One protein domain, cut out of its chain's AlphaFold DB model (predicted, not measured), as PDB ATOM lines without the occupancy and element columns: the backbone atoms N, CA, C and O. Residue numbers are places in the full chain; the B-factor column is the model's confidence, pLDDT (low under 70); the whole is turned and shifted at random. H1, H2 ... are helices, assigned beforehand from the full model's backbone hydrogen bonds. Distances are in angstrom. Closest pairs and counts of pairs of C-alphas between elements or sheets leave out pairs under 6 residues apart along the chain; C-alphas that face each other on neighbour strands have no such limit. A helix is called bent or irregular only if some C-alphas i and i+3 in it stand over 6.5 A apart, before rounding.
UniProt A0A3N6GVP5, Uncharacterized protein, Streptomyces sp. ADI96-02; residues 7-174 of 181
ATOM      1  N   ARG A   7      87.710  48.140  94.875       81.31
ATOM      2  CA  ARG A   7      88.198  47.588  93.607       81.31
ATOM      3  C   ARG A   7      87.874  48.446  92.386       81.31
ATOM      4  O   ARG A   7      88.591  48.373  91.393       81.31
ATOM      5  N   VAL A   8      86.826  49.279  92.433       81.88
ATOM      6  CA  VAL A   8      86.579  50.256  91.361       81.88
ATOM      7  C   VAL A   8      87.684  51.307  91.332       81.88
ATOM      8  O   VAL A   8      88.146  51.676  90.254       81.88
ATOM      9  N   ALA A   9      88.123  51.769  92.502       83.50
ATOM     10  CA  ALA A   9      89.243  52.692  92.598       83.50
ATOM     11  C   ALA A   9      90.550  52.013  92.163       83.50
ATOM     12  O   ALA A   9      91.297  52.609  91.396       83.50
ATOM     13  N   ASP A  10      90.783  50.763  92.566       86.44
ATOM     14  CA  ASP A  10      92.018  50.041  92.229       86.44
ATOM     15  C   ASP A  10      92.184  49.798  90.722       86.44
ATOM     16  O   ASP A  10      93.271  49.966  90.169       86.44
ATOM     17  N   LEU A  11      91.110  49.378  90.048       87.38
ATOM     18  CA  LEU A  11      91.178  48.940  88.650       87.38
ATOM     19  C   LEU A  11      90.884  50.066  87.658       87.38
ATOM     20  O   LEU A  11      91.477  50.108  86.576       87.38
ATOM     21  N   PHE A  12      89.979  50.977  88.017       88.81
ATOM     22  CA  PHE A  12      89.459  52.008  87.113       88.81
ATOM     23  C   PHE A  12      89.793  53.430  87.567       88.81
ATOM     24  O   PHE A  12      89.512  54.376  86.826       88.81
ATOM     25  N   GLY A  13      90.388  53.590  88.754       87.25
ATOM     26  CA  GLY A  13      90.878  54.867  89.248       87.25
ATOM     27  C   GLY A  13      91.982  55.414  88.358       87.25
ATOM     28  O   GLY A  13      92.956  54.733  88.035       87.25
ATOM     29  N   ASP A  14      91.814  56.665  87.951       89.69
ATOM     30  CA  ASP A  14      92.737  57.335  87.051       89.69
ATOM     31  C   ASP A  14      92.773  58.836  87.352       89.69
ATOM     32  O   ASP A  14      91.737  59.455  87.621       89.69
ATOM     33  N   HIS A  15      93.975  59.416  87.346       90.44
ATOM     34  CA  HIS A  15      94.153  60.832  87.653       90.44
ATOM     35  C   HIS A  15      93.500  61.727  86.594       90.44
ATOM     36  O   HIS A  15      92.861  62.713  86.953       90.44
ATOM     37  N   ALA A  16      93.579  61.367  85.310       91.31
ATOM     38  CA  ALA A  16      92.945  62.141  84.249       91.31
ATOM     39  C   ALA A  16      91.419  62.127  84.393       91.31
ATOM     40  O   ALA A  16      90.783  63.168  84.260       91.31
ATOM     41  N   ILE A  17      90.836  60.982  84.763       91.69
ATOM     42  CA  ILE A  17      89.394  60.885  85.036       91.69
ATOM     43  C   ILE A  17      88.990  61.713  86.260       91.69
ATOM     44  O   ILE A  17      87.946  62.364  86.254       91.69
ATOM     45  N   ARG A  18      89.824  61.743  87.306       92.00
ATOM     46  CA  ARG A  18      89.592  62.612  88.470       92.00
ATOM     47  C   ARG A  18      89.564  64.088  88.066       92.00
ATOM     48  O   ARG A  18      88.646  64.801  88.464       92.00
ATOM     49  N   VAL A  19      90.528  64.526  87.262       92.06
ATOM     50  CA  VAL A  19      90.580  65.900  86.740       92.06
ATOM     51  C   VAL A  19      89.360  66.198  85.864       92.06
ATOM     52  O   VAL A  19      88.743  67.248  86.020       92.06
ATOM     53  N   GLU A  20      88.948  65.264  85.005       92.44
ATOM     54  CA  GLU A  20      87.753  65.409  84.163       92.44
ATOM     55  C   GLU A  20      86.483  65.617  85.003       92.44
ATOM     56  O   GLU A  20      85.683  66.512  84.724       92.44
ATOM     57  N   PHE A  21      86.321  64.855  86.089       93.69
ATOM     58  CA  PHE A  21      85.214  65.033  87.029       93.69
ATOM     59  C   PHE A  21      85.217  66.410  87.695       93.69
ATOM     60  O   PHE A  21      84.168  67.050  87.777       93.69
ATOM     61  N   GLN A  22      86.380  66.893  88.132       92.88
ATOM     62  CA  GLN A  22      86.511  68.231  88.715       92.88
ATOM     63  C   GLN A  22      86.146  69.318  87.697       92.88
ATOM     64  O   GLN A  22      85.344  70.203  87.996       92.88
ATOM     65  N   GLN A  23      86.678  69.226  86.477       92.62
ATOM     66  CA  GLN A  23      86.401  70.180  85.403       92.62
ATOM     67  C   GLN A  23      84.917  70.202  85.025       92.62
ATOM     68  O   GLN A  23      84.354  71.279  84.833       92.62
ATOM     69  N   ALA A  24      84.260  69.040  84.967       93.75
ATOM     70  CA  ALA A  24      82.828  68.950  84.699       93.75
ATOM     71  C   ALA A  24      81.988  69.599  85.810       93.75
ATOM     72  O   ALA A  24      81.058  70.354  85.522       93.75
ATOM     73  N   LEU A  25      82.330  69.356  87.079       93.75
ATOM     74  CA  LEU A  25      81.636  69.965  88.216       93.75
ATOM     75  C   LEU A  25      81.824  71.487  88.258       93.75
ATOM     76  O   LEU A  25      80.852  72.209  88.480       93.75
ATOM     77  N   LEU A  26      83.034  71.980  87.982       91.94
ATOM     78  CA  LEU A  26      83.315  73.411  87.840       91.94
ATOM     79  C   LEU A  26      82.526  74.027  86.679       91.94
ATOM     80  O   LEU A  26      81.901  75.073  86.840       91.94
ATOM     81  N   ALA A  27      82.512  73.368  85.516       91.75
ATOM     82  CA  ALA A  27      81.779  73.830  84.342       91.75
ATOM     83  C   ALA A  27      80.270  73.942  84.603       91.75
ATOM     84  O   ALA A  27      79.641  74.881  84.120       91.75
ATOM     85  N   ALA A  28      79.712  73.021  85.389       91.25
ATOM     86  CA  ALA A  28      78.308  73.013  85.786       91.25
ATOM     87  C   ALA A  28      77.984  73.970  86.957       91.25
ATOM     88  O   ALA A  28      76.838  74.028  87.405       91.25
ATOM     89  N   GLY A  29      78.975  74.694  87.500       89.06
ATOM     90  CA  GLY A  29      78.800  75.513  88.708       89.06
ATOM     91  C   GLY A  29      78.404  74.688  89.938       89.06
ATOM     92  O   GLY A  29      77.823  75.210  90.884       89.06
ATOM     93  N   GLN A  30      78.684  73.383  89.909       86.81
ATOM     94  CA  GLN A  30      78.319  72.411  90.933       86.81
ATOM     95  C   GLN A  30      79.451  72.187  91.937       86.81
ATOM     96  O   GLN A  30      79.441  71.171  92.623       86.81
ATOM     97  N   LEU A  31      80.446  73.070  92.022       83.62
ATOM     98  CA  LEU A  31      81.577  72.919  92.935       83.62
ATOM     99  C   LEU A  31      81.840  74.206  93.709       83.62
ATOM    100  O   LEU A  31      81.870  75.281  93.116       83.62
ATOM    101  N   GLN A  32      82.047  74.084  95.020       76.81
ATOM    102  CA  GLN A  32      82.518  75.182  95.863       76.81
ATOM    103  C   GLN A  32      84.026  75.044  96.121       76.81
ATOM    104  O   GLN A  32      84.535  73.932  96.245       76.81
ATOM    105  N   ASP A  33      84.741  76.165  96.256       70.62
ATOM    106  CA  ASP A  33      86.213  76.187  96.346       70.62
ATOM    107  C   ASP A  33      86.785  75.320  97.481       70.62
ATOM    108  O   ASP A  33      87.847  74.717  97.346       70.62
ATOM    109  N   HIS A  34      86.068  75.197  98.601       74.69
ATOM    110  CA  HIS A  34      86.511  74.381  99.734       74.69
ATOM    111  C   HIS A  34      86.380  72.866  99.490       74.69
ATOM    112  O   HIS A  34      86.972  72.068 100.216       74.69
ATOM    113  N   GLU A  35      85.617  72.456  98.476       80.12
ATOM    114  CA  GLU A  35      85.377  71.055  98.124       80.12
ATOM    115  C   GLU A  35      86.413  70.524  97.125       80.12
ATOM    116  O   GLU A  35      86.582  69.308  97.016       80.12
ATOM    117  N   MET A  36      87.149  71.414  96.441       79.81
ATOM    118  CA  MET A  36      88.185  71.036  95.469       79.81
ATOM    119  C   MET A  36      89.222  70.100  96.080       79.81
ATOM    120  O   MET A  36      89.483  69.033  95.532       79.81
ATOM    121  N   LYS A  37      89.721  70.427  97.276       82.19
ATOM    122  CA  LYS A  37      90.711  69.598  97.970       82.19
ATOM    123  C   LYS A  37      90.198  68.183  98.260       82.19
ATOM    124  O   LYS A  37      90.938  67.210  98.157       82.19
ATOM    125  N   TYR A  38      88.912  68.039  98.585       84.44
ATOM    126  CA  TYR A  38      88.321  66.714  98.786       84.44
ATOM    127  C   TYR A  38      88.222  65.931  97.471       84.44
ATOM    128  O   TYR A  38      88.454  64.726  97.458       84.44
ATOM    129  N   LEU A  39      87.917  66.592  96.353       84.69
ATOM    130  CA  LEU A  39      87.924  65.940  95.042       84.69
ATOM    131  C   LEU A  39      89.337  65.630  94.530       84.69
ATOM    132  O   LEU A  39      89.497  64.770  93.667       84.69
ATOM    133  N   GLU A  40      90.361  66.320  95.025       85.62
ATOM    134  CA  GLU A  40      91.768  66.057  94.706       85.62
ATOM    135  C   GLU A  40      92.311  64.853  95.470       85.62
ATOM    136  O   GLU A  40      92.886  63.964  94.843       85.62
ATOM    137  N   ASP A  41      92.032  64.762  96.771       86.12
ATOM    138  CA  ASP A  41      92.650  63.772  97.665       86.12
ATOM    139  C   ASP A  41      91.714  62.614  98.053       86.12
ATOM    140  O   ASP A  41      92.152  61.580  98.559       86.12
ATOM    141  N   GLY A  42      90.407  62.760  97.830       85.25
ATOM    142  CA  GLY A  42      89.395  61.822  98.314       85.25
ATOM    143  C   GLY A  42      89.402  60.458  97.610       85.25
ATOM    144  O   GLY A  42      90.006  60.295  96.539       85.25
ATOM    145  N   PRO A  43      88.697  59.454  98.162       88.06
ATOM    146  CA  PRO A  43      88.542  58.151  97.520       88.06
ATOM    147  C   PRO A  43      87.892  58.284  96.140       88.06
ATOM    148  O   PRO A  43      86.867  58.948  95.983       88.06
ATOM    149  N   PHE A  44      88.461  57.622  95.131       89.94
ATOM    150  CA  PHE A  44      87.983  57.736  93.746       89.94
ATOM    151  C   PHE A  44      86.514  57.305  93.587       89.94
ATOM    152  O   PHE A  44      85.749  57.938  92.862       89.94
ATOM    153  N   SER A  45      86.098  56.262  94.309       87.06
ATOM    154  CA  SER A  45      84.717  55.774  94.331       87.06
ATOM    155  C   SER A  45      83.727  56.812  94.880       87.06
ATOM    156  O   SER A  45      82.628  56.957  94.344       87.06
ATOM    157  N   GLU A  46      84.112  57.569  95.909       88.12
ATOM    158  CA  GLU A  46      83.299  58.662  96.454       88.12
ATOM    159  C   GLU A  46      83.247  59.859  95.507       88.12
ATOM    160  O   GLU A  46      82.182  60.442  95.309       88.12
ATOM    161  N   ILE A  47      84.353  60.177  94.835       91.06
ATOM    162  CA  ILE A  47      84.375  61.229  93.815       91.06
ATOM    163  C   ILE A  47      83.413  60.884  92.676       91.06
ATOM    164  O   ILE A  47      82.585  61.717  92.324       91.06
ATOM    165  N   ALA A  48      83.437  59.651  92.160       91.75
ATOM    166  CA  ALA A  48      82.477  59.213  91.146       91.75
ATOM    167  C   ALA A  48      81.020  59.380  91.626       91.75
ATOM    168  O   ALA A  48      80.175  59.881  90.887       91.75
ATOM    169  N   ARG A  49      80.712  59.048  92.887       90.75
ATOM    170  CA  ARG A  49      79.367  59.251  93.463       90.75
ATOM    171  C   ARG A  49      78.954  60.709  93.519       90.75
ATOM    172  O   ARG A  49      77.817  61.027  93.175       90.75
ATOM    173  N   ILE A  50      79.844  61.575  93.994       91.94
ATOM    174  CA  ILE A  50      79.582  63.012  94.103       91.94
ATOM    175  C   ILE A  50      79.341  63.587  92.711       91.94
ATOM    176  O   ILE A  50      78.333  64.266  92.510       91.94
ATOM    177  N   THR A  51      80.203  63.252  91.748       93.56
ATOM    178  CA  THR A  51      80.069  63.678  90.354       93.56
ATOM    179  C   THR A  51      78.719  63.276  89.781       93.56
ATOM    180  O   THR A  51      77.970  64.140  89.328       93.56
ATOM    181  N   TYR A  52      78.349  61.994  89.869       94.06
ATOM    182  CA  TYR A  52      77.064  61.534  89.349       94.06
ATOM    183  C   TYR A  52      75.890  62.244  90.029       94.06
ATOM    184  O   TYR A  52      75.018  62.782  89.352       94.06
ATOM    185  N   ARG A  53      75.887  62.319  91.367       93.25
ATOM    186  CA  ARG A  53      74.792  62.933  92.131       93.25
ATOM    187  C   ARG A  53      74.574  64.402  91.775       93.25
ATOM    188  O   ARG A  53      73.433  64.845  91.762       93.25
ATOM    189  N   ARG A  54      75.643  65.157  91.518       92.31
ATOM    190  CA  ARG A  54      75.545  66.583  91.173       92.31
ATOM    191  C   ARG A  54      75.151  66.812  89.720       92.31
ATOM    192  O   ARG A  54      74.492  67.797  89.417       92.31
ATOM    193  N   LEU A  55      75.534  65.903  88.825       93.44
ATOM    194  CA  LEU A  55      75.261  66.039  87.396       93.44
ATOM    195  C   LEU A  55      73.977  65.327  86.942       93.44
ATOM    196  O   LEU A  55      73.518  65.578  85.828       93.44
ATOM    197  N   LYS A  56      73.380  64.439  87.755       91.31
ATOM    198  CA  LYS A  56      72.256  63.592  87.314       91.31
ATOM    199  C   LYS A  56      71.057  64.394  86.800       91.31
ATOM    200  O   LYS A  56      70.552  64.060  85.730       91.31
ATOM    201  N   ASP A  57      70.717  65.489  87.474       90.31
ATOM    202  CA  ASP A  57      69.564  66.342  87.155       90.31
ATOM    203  C   ASP A  57      69.987  67.713  86.589       90.31
ATOM    204  O   ASP A  57      69.165  68.613  86.440       90.31
ATOM    205  N   PHE A  58      71.278  67.897  86.286       90.88
ATOM    206  CA  PHE A  58      71.801  69.169  85.794       90.88
ATOM    207  C   PHE A  58      71.377  69.431  84.340       90.88
ATOM    208  O   PHE A  58      71.643  68.621  83.446       90.88
ATOM    209  N   ASP A  59      70.769  70.595  84.092       89.62
ATOM    210  CA  ASP A  59      70.417  71.044  82.746       89.62
ATOM    211  C   ASP A  59      71.641  71.617  82.017       89.62
ATOM    212  O   ASP A  59      72.044  72.769  82.186       89.62
ATOM    213  N   ARG A  60      72.226  70.788  81.153       88.88
ATOM    214  CA  ARG A  60      73.389  71.149  80.338       88.88
ATOM    215  C   ARG A  60      73.075  72.086  79.172       88.88
ATOM    216  O   ARG A  60      74.016  72.589  78.568       88.88
ATOM    217  N   THR A  61      71.812  72.338  78.817       87.81
ATOM    218  CA  THR A  61      71.486  73.183  77.648       87.81
ATOM    219  C   THR A  61      71.965  74.627  77.820       87.81
ATOM    220  O   THR A  61      72.315  75.280  76.836       87.81
ATOM    221  N   ALA A  62      72.092  75.081  79.070       86.19
ATOM    222  CA  ALA A  62      72.640  76.382  79.438       86.19
ATOM    223  C   ALA A  62      74.165  76.511  79.233       86.19
ATOM    224  O   ALA A  62      74.703  77.616  79.309       86.19
ATOM    225  N   LEU A  63      74.880  75.407  78.984       90.62
ATOM    226  CA  LEU A  63      76.329  75.421  78.787       90.62
ATOM    227  C   LEU A  63      76.718  75.644  77.312       90.62
ATOM    228  O   LEU A  63      75.973  75.253  76.408       90.62
ATOM    229  N   PRO A  64      77.909  76.211  77.041       90.44
ATOM    230  CA  PRO A  64      78.568  76.118  75.735       90.44
ATOM    231  C   PRO A  64      78.780  74.657  75.311       90.44
ATOM    232  O   PRO A  64      79.009  73.810  76.173       90.44
ATOM    233  N   GLU A  65      78.747  74.372  74.007       85.88
ATOM    234  CA  GLU A  65      78.825  73.017  73.426       85.88
ATOM    235  C   GLU A  65      79.977  72.170  73.990       85.88
ATOM    236  O   GLU A  65      79.725  71.105  74.550       85.88
ATOM    237  N   GLU A  66      81.202  72.700  73.995       82.56
ATOM    238  CA  GLU A  66      82.391  72.027  74.546       82.56
ATOM    239  C   GLU A  66      82.210  71.594  76.015       82.56
ATOM    240  O   GLU A  66      82.643  70.523  76.441       82.56
ATOM    241  N   LYS A  67      81.514  72.413  76.814       90.38
ATOM    242  CA  LYS A  67      81.224  72.107  78.222       90.38
ATOM    243  C   LYS A  67      80.060  71.125  78.370       90.38
ATOM    244  O   LYS A  67      80.013  70.407  79.368       90.38
ATOM    245  N   ARG A  68      79.134  71.063  77.403       90.44
ATOM    246  CA  ARG A  68      78.044  70.070  77.399       90.44
ATOM    247  C   ARG A  68      78.592  68.664  77.245       90.44
ATOM    248  O   ARG A  68      78.145  67.777  77.968       90.44
ATOM    249  N   GLU A  69      79.539  68.477  76.331       88.31
ATOM    250  CA  GLU A  69      80.173  67.179  76.090       88.31
ATOM    251  C   GLU A  69      80.964  66.715  77.310       88.31
ATOM    252  O   GLU A  69      80.774  65.588  77.767       88.31
ATOM    253  N   LEU A  70      81.763  67.607  77.907       91.00
ATOM    254  CA  LEU A  70      82.498  67.328  79.142       91.00
ATOM    255  C   LEU A  70      81.565  66.881  80.279       91.00
ATOM    256  O   LEU A  70      81.796  65.855  80.918       91.00
ATOM    257  N   VAL A  71      80.489  67.634  80.529       92.75
ATOM    258  CA  VAL A  71      79.528  67.321  81.599       92.75
ATOM    259  C   VAL A  71      78.777  66.019  81.317       92.75
ATOM    260  O   VAL A  71      78.559  65.224  82.234       92.75
ATOM    261  N   ALA A  72      78.415  65.763  80.060       90.69
ATOM    262  CA  ALA A  72      77.772  64.516  79.655       90.69
ATOM    263  C   ALA A  72      78.701  63.305  79.831       90.69
ATOM    264  O   ALA A  72      78.292  62.307  80.425       90.69
ATOM    265  N   GLY A  73      79.960  63.429  79.398       90.81
ATOM    266  CA  GLY A  73      81.028  62.450  79.603       90.81
ATOM    267  C   GLY A  73      81.219  62.107  81.070       90.81
ATOM    268  O   GLY A  73      81.083  60.946  81.457       90.81
ATOM    269  N   ALA A  74      81.428  63.120  81.911       93.12
ATOM    270  CA  ALA A  74      81.618  62.931  83.342       93.12
ATOM    271  C   ALA A  74      80.396  62.295  84.020       93.12
ATOM    272  O   ALA A  74      80.552  61.389  84.844       93.12
ATOM    273  N   LYS A  75      79.173  62.715  83.663       93.19
ATOM    274  CA  LYS A  75      77.926  62.114  84.169       93.19
ATOM    275  C   LYS A  75      77.822  60.640  83.785       93.19
ATOM    276  O   LYS A  75      77.558  59.804  84.649       93.19
ATOM    277  N   ALA A  76      78.022  60.312  82.512       91.12
ATOM    278  CA  ALA A  76      77.925  58.942  82.026       91.12
ATOM    279  C   ALA A  76      79.008  58.054  82.659       91.12
ATOM    280  O   ALA A  76      78.704  56.972  83.166       91.12
ATOM    281  N   LEU A  77      80.254  58.533  82.708       92.56
ATOM    282  CA  LEU A  77      81.389  57.774  83.226       92.56
ATOM    283  C   LEU A  77      81.250  57.520  84.724       92.56
ATOM    284  O   LEU A  77      81.401  56.385  85.173       92.56
ATOM    285  N   SER A  78      80.907  58.552  85.496       93.19
ATOM    286  CA  SER A  78      80.654  58.402  86.929       93.19
ATOM    287  C   SER A  78      79.503  57.435  87.203       93.19
ATOM    288  O   SER A  78      79.665  56.537  88.027       93.19
ATOM    289  N   HIS A  79      78.394  57.522  86.457       92.81
ATOM    290  CA  HIS A  79      77.294  56.562  86.564       92.81
ATOM    291  C   HIS A  79      77.777  55.122  86.332       92.81
ATOM    292  O   HIS A  79      77.523  54.232  87.145       92.81
ATOM    293  N   ARG A  80      78.522  54.886  85.247       91.88
ATOM    294  CA  ARG A  80      78.961  53.537  84.864       91.88
ATOM    295  C   ARG A  80      80.039  52.971  85.780       91.88
ATOM    296  O   ARG A  80      80.065  51.762  85.982       91.88
ATOM    297  N   LEU A  81      80.884  53.802  86.390       92.62
ATOM    298  CA  LEU A  81      81.797  53.364  87.452       92.62
ATOM    299  C   LEU A  81      81.030  52.892  88.695       92.62
ATOM    300  O   LEU A  81      81.395  51.878  89.290       92.62
ATOM    301  N   ILE A  82      79.949  53.588  89.066       91.94
ATOM    302  CA  ILE A  82      79.099  53.209  90.202       91.94
ATOM    303  C   ILE A  82      78.433  51.855  89.942       91.94
ATOM    304  O   ILE A  82      78.561  50.949  90.769       91.94
ATOM    305  N   THR A  83      77.771  51.688  88.792       92.31
ATOM    306  CA  THR A  83      77.077  50.432  88.466       92.31
ATOM    307  C   THR A  83      78.064  49.282  88.243       92.31
ATOM    308  O   THR A  83      77.831  48.176  88.722       92.31
ATOM    309  N   SER A  84      79.244  49.530  87.664       92.69
ATOM    310  CA  SER A  84      80.339  48.544  87.636       92.69
ATOM    311  C   SER A  84      80.772  48.105  89.036       92.69
ATOM    312  O   SER A  84      81.015  46.923  89.265       92.69
ATOM    313  N   GLY A  85      80.810  49.022  90.004       92.75
ATOM    314  CA  GLY A  85      81.070  48.675  91.400       92.75
ATOM    315  C   GLY A  85      80.020  47.746  91.999       92.75
ATOM    316  O   GLY A  85      80.372  46.832  92.743       92.75
ATOM    317  N   TYR A  86      78.746  47.940  91.650       92.50
ATOM    318  CA  TYR A  86      77.666  47.034  92.048       92.50
ATOM    319  C   TYR A  86      77.791  45.666  91.377       92.50
ATOM    320  O   TYR A  86      77.533  44.654  92.023       92.50
ATOM    321  N   ALA A  87      78.226  45.618  90.116       94.12
ATOM    322  CA  ALA A  87      78.501  44.372  89.409       94.12
ATOM    323  C   ALA A  87      79.596  43.552  90.105       94.12
ATOM    324  O   ALA A  87      79.416  42.360  90.343       94.12
ATOM    325  N   ILE A  88      80.700  44.210  90.479       94.12
ATOM    326  CA  ILE A  88      81.822  43.587  91.192       94.12
ATOM    327  C   ILE A  88      81.368  43.051  92.555       94.12
ATOM    328  O   ILE A  88      81.626  41.894  92.866       94.12
ATOM    329  N   ASP A  89      80.670  43.861  93.360       91.75
ATOM    330  CA  ASP A  89      80.152  43.435  94.671       91.75
ATOM    331  C   ASP A  89      79.152  42.274  94.537       91.75
ATOM    332  O   ASP A  89      79.213  41.315  95.304       91.75
ATOM    333  N   LYS A  90      78.271  42.311  93.528       92.50
ATOM    334  CA  LYS A  90      77.316  41.230  93.257       92.50
ATOM    335  C   LYS A  90      78.019  39.922  92.885       92.50
ATOM    336  O   LYS A  90      77.688  38.895  93.470       92.50
ATOM    337  N   ALA A  91      78.978  39.964  91.959       93.38
ATOM    338  CA  ALA A  91      79.748  38.790  91.547       93.38
ATOM    339  C   ALA A  91      80.568  38.216  92.713       93.38
ATOM    340  O   ALA A  91      80.529  37.016  92.965       93.38
ATOM    341  N   ALA A  92      81.228  39.080  93.495       92.31
ATOM    342  CA  ALA A  92      82.014  38.667  94.656       92.31
ATOM    343  C   ALA A  92      81.160  37.981  95.737       92.31
ATOM    344  O   ALA A  92      81.566  36.967  96.294       92.31
ATOM    345  N   ARG A  93      79.948  38.482  96.017       91.94
ATOM    346  CA  ARG A  93      79.018  37.843  96.972       91.94
ATOM    347  C   ARG A  93      78.503  36.486  96.510       91.94
ATOM    348  O   ARG A  93      78.091  35.688  97.346       91.94
ATOM    349  N   ALA A  94      78.474  36.263  95.200       92.56
ATOM    350  CA  ALA A  94      78.081  35.001  94.593       92.56
ATOM    351  C   ALA A  94      79.271  34.043  94.388       92.56
ATOM    352  O   ALA A  94      79.068  32.969  93.831       92.56
ATOM    353  N   ASP A  95      80.478  34.423  94.833       93.00
ATOM    354  CA  ASP A  95      81.730  33.686  94.607       93.00
ATOM    355  C   ASP A  95      81.979  33.383  93.117       93.00
ATOM    356  O   ASP A  95      82.458  32.323  92.720       93.00
ATOM    357  N   GLU A  96      81.597  34.325  92.249       93.75
ATOM    358  CA  GLU A  96      81.802  34.203  90.810       93.75
ATOM    359  C   GLU A  96      83.226  34.633  90.432       93.75
ATOM    360  O   GLU A  96      83.726  35.685  90.841       93.75
ATOM    361  N   HIS A  97      83.876  33.832  89.590       93.69
ATOM    362  CA  HIS A  97      85.228  34.086  89.101       93.69
ATOM    363  C   HIS A  97      85.244  34.405  87.605       93.69
ATOM    364  O   HIS A  97      84.261  34.198  86.890       93.69
ATOM    365  N   ALA A  98      86.383  34.911  87.127       94.75
ATOM    366  CA  ALA A  98      86.602  35.070  85.696       94.75
ATOM    367  C   ALA A  98      86.553  33.711  84.998       94.75
ATOM    368  O   ALA A  98      87.266  32.787  85.389       94.75
ATOM    369  N   ALA A  99      85.731  33.617  83.960       94.50
ATOM    370  CA  ALA A  99      85.664  32.449  83.102       94.50
ATOM    371  C   ALA A  99      86.540  32.639  81.850       94.50
ATOM    372  O   ALA A  99      86.918  33.753  81.486       94.50
ATOM    373  N   GLU A 100      86.894  31.529  81.205       94.44
ATOM    374  CA  GLU A 100      87.808  31.509  80.051       94.44
ATOM    375  C   GLU A 100      87.166  32.038  78.754       94.44
ATOM    376  O   GLU A 100      87.860  32.283  77.772       94.44
ATOM    377  N   ASP A 101      85.853  32.281  78.753       96.31
ATOM    378  CA  ASP A 101      85.108  32.925  77.665       96.31
ATOM    379  C   ASP A 101      85.226  34.460  77.670       96.31
ATOM    380  O   ASP A 101      84.637  35.137  76.823       96.31
ATOM    381  N   TRP A 102      86.003  35.038  78.594       96.62
ATOM    382  CA  TRP A 102      86.195  36.485  78.670       96.62
ATOM    383  C   TRP A 102      86.654  37.145  77.350       96.62
ATOM    384  O   TRP A 102      86.218  38.276  77.120       96.62
ATOM    385  N   PRO A 103      87.445  36.514  76.445       97.56
ATOM    386  CA  PRO A 103      87.783  37.129  75.159       97.56
ATOM    387  C   PRO A 103      86.568  37.253  74.228       97.56
ATOM    388  O   PRO A 103      86.427  38.249  73.518       97.56
ATOM    389  N   GLU A 104      85.666  36.268  74.247       97.94
ATOM    390  CA  GLU A 104      84.424  36.278  73.461       97.94
ATOM    391  C   GLU A 104      83.475  37.361  73.981       97.94
ATOM    392  O   GLU A 104      82.936  38.156  73.202       97.94
ATOM    393  N   LEU A 105      83.348  37.445  75.308       97.81
ATOM    394  CA  LEU A 105      82.601  38.491  75.995       97.81
ATOM    395  C   LEU A 105      83.165  39.887  75.690       97.81
ATOM    396  O   LEU A 105      82.405  40.799  75.365       97.81
ATOM    397  N   LEU A 106      84.488  40.066  75.748       96.94
ATOM    398  CA  LEU A 106      85.144  41.331  75.423       96.94
ATOM    399  C   LEU A 106      84.852  41.745  73.977       96.94
ATOM    400  O   LEU A 106      84.425  42.875  73.743       96.94
ATOM    401  N   ALA A 107      85.014  40.829  73.021       96.69
ATOM    402  CA  ALA A 107      84.725  41.096  71.617       96.69
ATOM    403  C   ALA A 107      83.244  41.453  71.395       96.69
ATOM    404  O   ALA A 107      82.929  42.340  70.599       96.69
ATOM    405  N   PHE A 108      82.322  40.792  72.102       96.44
ATOM    406  CA  PHE A 108      80.905  41.151  72.085       96.44
ATOM    407  C   PHE A 108      80.684  42.579  72.599       96.44
ATOM    408  O   PHE A 108      80.088  43.391  71.886       96.44
ATOM    409  N   VAL A 109      81.210  42.905  73.784       95.12
ATOM    410  CA  VAL A 109      81.082  44.232  74.400       95.12
ATOM    411  C   VAL A 109      81.681  45.306  73.498       95.12
ATOM    412  O   VAL A 109      80.993  46.275  73.199       95.12
ATOM    413  N   GLN A 110      82.905  45.136  72.997       93.94
ATOM    414  CA  GLN A 110      83.561  46.117  72.128       93.94
ATOM    415  C   GLN A 110      82.726  46.406  70.875       93.94
ATOM    416  O   GLN A 110      82.401  47.563  70.619       93.94
ATOM    417  N   ARG A 111      82.277  45.372  70.147       93.44
ATOM    418  CA  ARG A 111      81.437  45.554  68.947       93.44
ATOM    419  C   ARG A 111      80.157  46.331  69.246       93.44
ATOM    420  O   ARG A 111      79.784  47.227  68.493       93.44
ATOM    421  N   LYS A 112      79.470  45.971  70.332       91.81
ATOM    422  CA  LYS A 112      78.193  46.580  70.715       91.81
ATOM    423  C   LYS A 112      78.349  48.020  71.188       91.81
ATOM    424  O   LYS A 112      77.546  48.874  70.820       91.81
ATOM    425  N   CYS A 113      79.404  48.294  71.943       88.69
ATOM    426  CA  CYS A 113      79.752  49.629  72.404       88.69
ATOM    427  C   CYS A 113      80.116  50.550  71.237       88.69
ATOM    428  O   CYS A 113      79.552  51.636  71.133       88.69
ATOM    429  N   SER A 114      80.979  50.097  70.320       86.50
ATOM    430  CA  SER A 114      81.368  50.863  69.130       86.50
ATOM    431  C   SER A 114      80.174  51.204  68.239       86.50
ATOM    432  O   SER A 114      80.102  52.311  67.722       86.50
ATOM    433  N   ALA A 115      79.197  50.301  68.111       86.38
ATOM    434  CA  ALA A 115      77.978  50.557  67.342       86.38
ATOM    435  C   ALA A 115      77.057  51.631  67.960       86.38
ATOM    436  O   ALA A 115      76.161  52.117  67.274       86.38
ATOM    437  N   ARG A 116      77.247  51.989  69.240       79.75
ATOM    438  CA  ARG A 116      76.475  53.038  69.928       79.75
ATOM    439  C   ARG A 116      77.170  54.399  69.968       79.75
ATOM    440  O   ARG A 116      76.550  55.373  70.388       79.75
ATOM    441  N   VAL A 117      78.437  54.479  69.566       79.00
ATOM    442  CA  VAL A 117      79.175  55.746  69.538       79.00
ATOM    443  C   VAL A 117      78.517  56.698  68.537       79.00
ATOM    444  O   VAL A 117      78.241  56.318  67.401       79.00
ATOM    445  N   GLY A 118      78.245  57.929  68.974       70.69
ATOM    446  CA  GLY A 118      77.640  58.974  68.142       70.69
ATOM    447  C   GLY A 118      76.128  58.855  67.931       70.69
ATOM    448  O   GLY A 118      75.565  59.643  67.174       70.69
ATOM    449  N   LEU A 119      75.451  57.899  68.578       78.94
ATOM    450  CA  LEU A 119      73.990  57.854  68.552       78.94
ATOM    451  C   LEU A 119      73.391  58.958  69.448       78.94
ATOM    452  O   LEU A 119      73.932  59.220  70.526       78.94
ATOM    453  N   PRO A 120      72.259  59.573  69.051       69.44
ATOM    454  CA  PRO A 120      71.524  60.504  69.906       69.44
ATOM    455  C   PRO A 120      71.205  59.880  71.270       69.44
ATOM    456  O   PRO A 120      70.970  58.678  71.357       69.44
ATOM    457  N   ASP A 121      71.216  60.694  72.328       68.75
ATOM    458  CA  ASP A 121      70.995  60.283  73.727       68.75
ATOM    459  C   ASP A 121      72.075  59.362  74.334       68.75
ATOM    460  O   ASP A 121      71.967  58.945  75.490       68.75
ATOM    461  N   HIS A 122      73.167  59.111  73.604       72.94
ATOM    462  CA  HIS A 122      74.348  58.377  74.071       72.94
ATOM    463  C   HIS A 122      75.572  59.292  74.265       72.94
ATOM    464  O   HIS A 122      76.720  58.876  74.099       72.94
ATOM    465  N   ASP A 123      75.355  60.551  74.640       74.38
ATOM    466  CA  ASP A 123      76.454  61.488  74.870       74.38
ATOM    467  C   ASP A 123      77.352  61.031  76.027       74.38
ATOM    468  O   ASP A 123      76.881  60.570  77.069       74.38
ATOM    469  N   GLY A 124      78.669  61.160  75.846       76.12
ATOM    470  CA  GLY A 124      79.661  60.745  76.845       76.12
ATOM    471  C   GLY A 124      79.866  59.228  76.968       76.12
ATOM    472  O   GLY A 124      80.730  58.760  77.710       76.12
ATOM    473  N   TRP A 125      79.095  58.443  76.223       78.06
ATOM    474  CA  TRP A 125      79.044  56.987  76.314       78.06
ATOM    475  C   TRP A 125      80.284  56.317  75.705       78.06
ATOM    476  O   TRP A 125      80.811  55.354  76.257       78.06
ATOM    477  N   GLU A 126      80.830  56.897  74.635       79.31
ATOM    478  CA  GLU A 126      82.130  56.516  74.067       79.31
ATOM    479  C   GLU A 126      83.250  56.577  75.115       79.31
ATOM    480  O   GLU A 126      84.010  55.622  75.283       79.31
ATOM    481  N   ARG A 127      83.298  57.672  75.888       79.81
ATOM    482  CA  ARG A 127      84.285  57.891  76.956       79.81
ATOM    483  C   ARG A 127      84.218  56.785  78.012       79.81
ATOM    484  O   ARG A 127      85.247  56.274  78.451       79.81
ATOM    485  N   CYS A 128      82.996  56.387  78.380       80.00
ATOM    486  CA  CYS A 128      82.739  55.312  79.339       80.00
ATOM    487  C   CYS A 128      83.335  53.990  78.870       80.00
ATOM    488  O   CYS A 128      83.997  53.300  79.643       80.00
ATOM    489  N   TYR A 129      83.090  53.641  77.609       81.88
ATOM    490  CA  TYR A 129      83.523  52.370  77.057       81.88
ATOM    491  C   TYR A 129      85.026  52.300  76.888       81.88
ATOM    492  O   TYR A 129      85.632  51.352  77.377       81.88
ATOM    493  N   THR A 130      85.634  53.315  76.281       85.38
ATOM    494  CA  THR A 130      87.080  53.327  76.045       85.38
ATOM    495  C   THR A 130      87.860  53.186  77.351       85.38
ATOM    496  O   THR A 130      88.787  52.381  77.428       85.38
ATOM    497  N   HIS A 131      87.448  53.891  78.412       89.94
ATOM    498  CA  HIS A 131      88.111  53.789  79.714       89.94
ATOM    499  C   HIS A 131      87.794  52.474  80.437       89.94
ATOM    500  O   HIS A 131      88.698  51.717  80.786       89.94
ATOM    501  N   ILE A 132      86.511  52.183  80.679       92.50
ATOM    502  CA  ILE A 132      86.114  51.072  81.554       92.50
ATOM    503  C   ILE A 132      86.396  49.720  80.890       92.50
ATOM    504  O   ILE A 132      86.935  48.830  81.544       92.50
ATOM    505  N   VAL A 133      86.082  49.556  79.601       92.88
ATOM    506  CA  VAL A 133      86.318  48.286  78.891       92.88
ATOM    507  C   VAL A 133      87.817  48.034  78.737       92.88
ATOM    508  O   VAL A 133      88.259  46.922  79.003       92.88
ATOM    509  N   GLY A 134      88.611  49.062  78.409       93.06
ATOM    510  CA  GLY A 134      90.069  48.926  78.310       93.06
ATOM    511  C   GLY A 134      90.722  48.526  79.640       93.06
ATOM    512  O   GLY A 134      91.584  47.649  79.685       93.06
ATOM    513  N   ARG A 135      90.271  49.106  80.759       94.50
ATOM    514  CA  ARG A 135      90.735  48.717  82.103       94.50
ATOM    515  C   ARG A 135      90.282  47.305  82.494       94.50
ATOM    516  O   ARG A 135      91.060  46.573  83.103       94.50
ATOM    517  N   ALA A 136      89.064  46.903  82.127       95.06
ATOM    518  CA  ALA A 136      88.563  45.551  82.377       95.06
ATOM    519  C   ALA A 136      89.346  44.494  81.580       95.06
ATOM    520  O   ALA A 136      89.733  43.473  82.143       95.06
ATOM    521  N   GLU A 137      89.643  44.762  80.306       95.81
ATOM    522  CA  GLU A 137      90.519  43.928  79.477       95.81
ATOM    523  C   GLU A 137      91.902  43.769  80.118       95.81
ATOM    524  O   GLU A 137      92.380  42.648  80.280       95.81
ATOM    525  N   ALA A 138      92.526  44.868  80.555       94.75
ATOM    526  CA  ALA A 138      93.826  44.822  81.222       94.75
ATOM    527  C   ALA A 138      93.803  43.991  82.520       94.75
ATOM    528  O   ALA A 138      94.767  43.283  82.818       94.75
ATOM    529  N   ALA A 139      92.705  44.044  83.281       94.81
ATOM    530  CA  ALA A 139      92.524  43.265  84.507       94.81
ATOM    531  C   ALA A 139      92.349  41.756  84.250       94.81
ATOM    532  O   ALA A 139      92.645  40.949  85.131       94.81
ATOM    533  N   LEU A 140      91.898  41.373  83.053       95.38
ATOM    534  CA  LEU A 140      91.646  39.985  82.652       95.38
ATOM    535  C   LEU A 140      92.867  39.264  82.074       95.38
ATOM    536  O   LEU A 140      92.856  38.032  82.000       95.38
ATOM    537  N   GLN A 141      93.911  40.010  81.705       93.50
ATOM    538  CA  GLN A 141      95.133  39.463  81.118       93.50
ATOM    539  C   GLN A 141      95.786  38.387  82.001       93.50
ATOM    540  O   GLN A 141      95.736  38.416  83.237       93.50
ATOM    541  N   THR A 142      96.455  37.435  81.351       85.38
ATOM    542  CA  THR A 142      97.184  36.357  82.025       85.38
ATOM    543  C   THR A 142      98.251  36.924  82.966       85.38
ATOM    544  O   THR A 142      99.009  37.817  82.599       85.38
ATOM    545  N   GLY A 143      98.323  36.396  84.194       86.44
ATOM    546  CA  GLY A 143      99.273  36.841  85.223       86.44
ATOM    547  C   GLY A 143      98.742  37.925  86.166       86.44
ATOM    548  O   GLY A 143      99.418  38.265  87.136       86.44
ATOM    549  N   ARG A 144      97.527  38.441  85.939       92.19
ATOM    550  CA  ARG A 144      96.820  39.279  86.920       92.19
ATOM    551  C   ARG A 144      96.302  38.446  88.093       92.19
ATOM    552  O   ARG A 144      96.024  37.254  87.949       92.19
ATOM    553  N   ALA A 145      96.157  39.088  89.254       92.50
ATOM    554  CA  ALA A 145      95.589  38.457  90.441       92.50
ATOM    555  C   ALA A 145      94.172  37.933  90.153       92.50
ATOM    556  O   ALA A 145      93.413  38.567  89.419       92.50
ATOM    557  N   SER A 146      93.796  36.798  90.751       92.00
ATOM    558  CA  SER A 146      92.471  36.185  90.536       92.00
ATOM    559  C   SER A 146      91.328  37.171  90.812       92.00
ATOM    560  O   SER A 146      90.382  37.279  90.036       92.00
ATOM    561  N   GLU A 147      91.472  37.975  91.865       91.69
ATOM    562  CA  GLU A 147      90.508  39.012  92.236       91.69
ATOM    563  C   GLU A 147      90.417  40.150  91.209       91.69
ATOM    564  O   GLU A 147      89.353  40.750  91.057       91.69
ATOM    565  N   ASP A 148      91.516  40.500  90.526       93.81
ATOM    566  CA  ASP A 148      91.502  41.511  89.453       93.81
ATOM    567  C   ASP A 148      90.736  40.958  88.255       93.81
ATOM    568  O   ASP A 148      89.849  41.623  87.718       93.81
ATOM    569  N   ARG A 149      91.040  39.708  87.883       96.00
ATOM    570  CA  ARG A 149      90.380  39.017  86.775       96.00
ATOM    571  C   ARG A 149      88.880  38.904  87.032       96.00
ATOM    572  O   ARG A 149      88.092  39.256  86.159       96.00
ATOM    573  N   ALA A 150      88.473  38.467  88.226       95.19
ATOM    574  CA  ALA A 150      87.063  38.340  88.596       95.19
ATOM    575  C   ALA A 150      86.319  39.684  88.507       95.19
ATOM    576  O   ALA A 150      85.230  39.754  87.937       95.19
ATOM    577  N   ALA A 151      86.931  40.769  88.991       94.94
ATOM    578  CA  ALA A 151      86.351  42.104  88.897       94.94
ATOM    579  C   ALA A 151      86.252  42.602  87.442       94.94
ATOM    580  O   ALA A 151      85.202  43.107  87.044       94.94
ATOM    581  N   GLY A 152      87.297  42.412  86.627       95.81
ATOM    582  CA  GLY A 152      87.266  42.729  85.196       95.81
ATOM    583  C   GLY A 152      86.165  41.961  84.459       95.81
ATOM    584  O   GLY A 152      85.395  42.550  83.698       95.81
ATOM    585  N   TYR A 153      86.014  40.669  84.758       97.38
ATOM    586  CA  TYR A 153      84.969  39.822  84.182       97.38
ATOM    587  C   TYR A 153      83.559  40.297  84.559       97.38
ATOM    588  O   TYR A 153      82.692  40.430  83.692       97.38
ATOM    589  N   ALA A 154      83.331  40.611  85.838       96.62
ATOM    590  CA  ALA A 154      82.056  41.138  86.319       96.62
ATOM    591  C   ALA A 154      81.681  42.456  85.622       96.62
ATOM    592  O   ALA A 154      80.523  42.659  85.250       96.62
ATOM    593  N   VAL A 155      82.662  43.333  85.386       95.69
ATOM    594  CA  VAL A 155      82.450  44.583  84.648       95.69
ATOM    595  C   VAL A 155      82.089  44.321  83.189       95.69
ATOM    596  O   VAL A 155      81.129  44.916  82.701       95.69
ATOM    597  N   LEU A 156      82.764  43.402  82.497       96.62
ATOM    598  CA  LEU A 156      82.375  43.060  81.126       96.62
ATOM    599  C   LEU A 156      80.957  42.472  81.055       96.62
ATOM    600  O   LEU A 156      80.190  42.843  80.168       96.62
ATOM    601  N   ARG A 157      80.567  41.622  82.013       97.38
ATOM    602  CA  ARG A 157      79.199  41.077  82.104       97.38
ATOM    603  C   ARG A 157      78.151  42.161  82.334       97.38
ATOM    604  O   ARG A 157      77.116  42.164  81.672       97.38
ATOM    605  N   HIS A 158      78.441  43.116  83.214       95.06
ATOM    606  CA  HIS A 158      77.607  44.304  83.404       95.06
ATOM    607  C   HIS A 158      77.416  45.081  82.097       95.06
ATOM    608  O   HIS A 158      76.297  45.474  81.776       95.06
ATOM    609  N   PHE A 159      78.471  45.256  81.301       93.06
ATOM    610  CA  PHE A 159      78.363  45.961  80.026       93.06
ATOM    611  C   PHE A 159      77.588  45.146  78.987       93.06
ATOM    612  O   PHE A 159      76.758  45.701  78.270       93.06
ATOM    613  N   ALA A 160      77.798  43.830  78.933       95.00
ATOM    614  CA  ALA A 160      77.048  42.944  78.051       95.00
ATOM    615  C   ALA A 160      75.549  42.914  78.382       95.00
ATOM    616  O   ALA A 160      74.731  42.799  77.471       95.00
ATOM    617  N   TYR A 161      75.173  43.075  79.655       93.94
ATOM    618  CA  TYR A 161      73.775  43.080  80.089       93.94
ATOM    619  C   TYR A 161      72.923  44.167  79.405       93.94
ATOM    620  O   TYR A 161      71.762  43.907  79.075       93.94
ATOM    621  N   PHE A 162      73.501  45.333  79.073       89.12
ATOM    622  CA  PHE A 162      72.823  46.392  78.294       89.12
ATOM    623  C   PHE A 162      72.412  45.969  76.876       89.12
ATOM    624  O   PHE A 162      71.660  46.682  76.206       89.12
ATOM    625  N   PHE A 163      72.936  44.837  76.415       91.56
ATOM    626  CA  PHE A 163      72.709  44.248  75.103       91.56
ATOM    627  C   PHE A 163      72.145  42.828  75.232       91.56
ATOM    628  O   PHE A 163      72.294  42.015  74.327       91.56
ATOM    629  N   SER A 164      71.504  42.506  76.360       92.69
ATOM    630  CA  SER A 164      70.979  41.161  76.631       92.69
ATOM    631  C   SER A 164      69.889  40.699  75.655       92.69
ATOM    632  O   SER A 164      69.671  39.498  75.512       92.69
ATOM    633  N   GLY A 165      69.229  41.632  74.961       91.62
ATOM    634  CA  GLY A 165      68.269  41.343  73.890       91.62
ATOM    635  C   GLY A 165      68.889  41.186  72.499       91.62
ATOM    636  O   GLY A 165      68.175  40.877  71.545       91.62
ATOM    637  N   ASP A 166      70.194  41.403  72.355       93.69
ATOM    638  CA  ASP A 166      70.847  41.433  71.055       93.69
ATOM    639  C   ASP A 166      71.356  40.051  70.620       93.69
ATOM    640  O   ASP A 166      71.807  39.231  71.421       93.69
ATOM    641  N   VAL A 167      71.400  39.828  69.301       93.12
ATOM    642  CA  VAL A 167      72.045  38.644  68.716       93.12
ATOM    643  C   VAL A 167      73.507  38.550  69.160       93.12
ATOM    644  O   VAL A 167      74.258  39.529  69.096       93.12
ATOM    645  N   GLY A 168      73.902  37.342  69.565       93.44
ATOM    646  CA  GLY A 168      75.244  37.020  70.042       93.44
ATOM    647  C   GLY A 168      75.433  37.195  71.547       93.44
ATOM    648  O   GLY A 168      76.500  36.843  72.032       93.44
ATOM    649  N   PHE A 169      74.441  37.710  72.280       96.56
ATOM    650  CA  PHE A 169      74.461  37.675  73.739       96.56
ATOM    651  C   PHE A 169      74.260  36.244  74.245       96.56
ATOM    652  O   PHE A 169      73.385  35.518  73.767       96.56
ATOM    653  N   GLU A 170      75.025  35.856  75.261       96.19
ATOM    654  CA  GLU A 170      74.926  34.538  75.870       96.19
ATOM    655  C   GLU A 170      74.418  34.596  77.306       96.19
ATOM    656  O   GLU A 170      74.827  35.432  78.112       96.19
ATOM    657  N   ARG A 171      73.565  33.632  77.673       94.19
ATOM    658  CA  ARG A 171      72.943  33.570  79.006       94.19
ATOM    659  C   ARG A 171      73.968  33.507  80.146       94.19
ATOM    660  O   ARG A 171      73.682  34.010  81.227       94.19
ATOM    661  N   ARG A 172      75.153  32.935  79.910       94.44
ATOM    662  CA  ARG A 172      76.255  32.880  80.890       94.44
ATOM    663  C   ARG A 172      76.811  34.260  81.260       94.44
ATOM    664  O   ARG A 172      77.334  34.428  82.355       94.44
ATOM    665  N   TRP A 173      76.651  35.261  80.393       96.25
ATOM    666  CA  TRP A 173      77.088  36.631  80.664       96.25
ATOM    667  C   TRP A 173      76.069  37.435  81.464       96.25
ATOM    668  O   TRP A 173      76.366  38.550  81.887       96.25
ATOM    669  N   TYR A 174      74.877  36.883  81.697       95.12
ATOM    670  CA  TYR A 174      73.814  37.574  82.406       95.12
ATOM    671  C   TYR A 174      74.265  37.990  83.809       95.12
ATOM    672  O   TYR A 174      74.614  37.164  84.655       95.12
TER     673      TYR A 174
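AT A GLANCE: This is residues 7 to 174 of the 181 residues of an uncharacterized protein of Streptomyces sp. ADI96-02 (UniProt A0A3N6GVP5). One long helix, H5, runs through the middle of an all-helix domain, with a group of helices packed along each half of it. H2 packs on H5 near its beginning, at residues 67 to 74, and H4 at residues 71 to 82, with H3 folded back on H2; of the bundle of H6, H7 and H8, H7 packs on the middle of H5, at residues 73 to 81, and H8 on its later part, at residues 83 to 92, while short H1 touches H4 of the one group and H7 of the other. The printed part has 168 residues with eight named helices, H1 to H8 in chain order, and no named strand. It is compact, with a radius of gyration of the C-alphas of 16.3 A and spans of 47 by 34 by 23 A.

IN THESE COORDINATES: Find C-alpha 65 at (78.825, 73.017, 73.426); from there H5, residues 65 to 93, runs 42.3 A to C-alpha 93 at (79.018, 37.843, 96.972). Before it come H1, residues 7 to 12, H2, residues 15 to 27 and 18.2 A long, H3, residues 33 to 41, and H4, residues 44 to 55 and 16.5 A long. H3 is irregular, but only just: C-alphas 34 and 37 are 6.6 A apart. After H5 come H6, residues 102 to 114 and 17.9 A long, H7, residues 125 to 140 and 22.1 A long, and H8, residues 146 to 161, which runs 22.5 A to C-alpha 161 at (73.775, 43.080, 80.089).

HOW THE PARTS SIT: Begin at H5, the hub, which touches five helices. With residues 71 to 82 alone it touches H4, at a steep tilt of 50 degrees, the closest C-alphas being those of Ala 48 and Ser 78, 4.7 A apart. With residues 67 to 74 alone it touches H2, closest at the C-alphas of Ala 24 and Val 71, 4.8 A. H2 and H3 form a helical hairpin, closest at the C-alphas of Gln 22 and Leu 39, 6.9 A. Further on, residues 83 to 92 alone touch H8, closest at the C-alphas of Ile 88 and Ala 151, 5.3 A. H6, H7 and H8 form an up and down bundle, each running against the one before it; the closest C-alphas of H7 and H8 are those of Ala 136 and Gly 152, 4.2 A apart. H1 touches H4, H5 and H7, while H2 and H4 are apart from H6, H7 and H8. Every O i to N i+4 pair is within hydrogen-bond range in H1, H2 and H4 to H8; in H3 it is 3 of 5.

THE WHOLE: Look at His 34 and Val 167 for the two C-alphas farthest apart, 49.5 A. The printed part has no cut, and no link is long. Residues 162 to 174 hold no named element. Mean pLDDT of the printed part is 90.0; residues 120 to 121 are under 70.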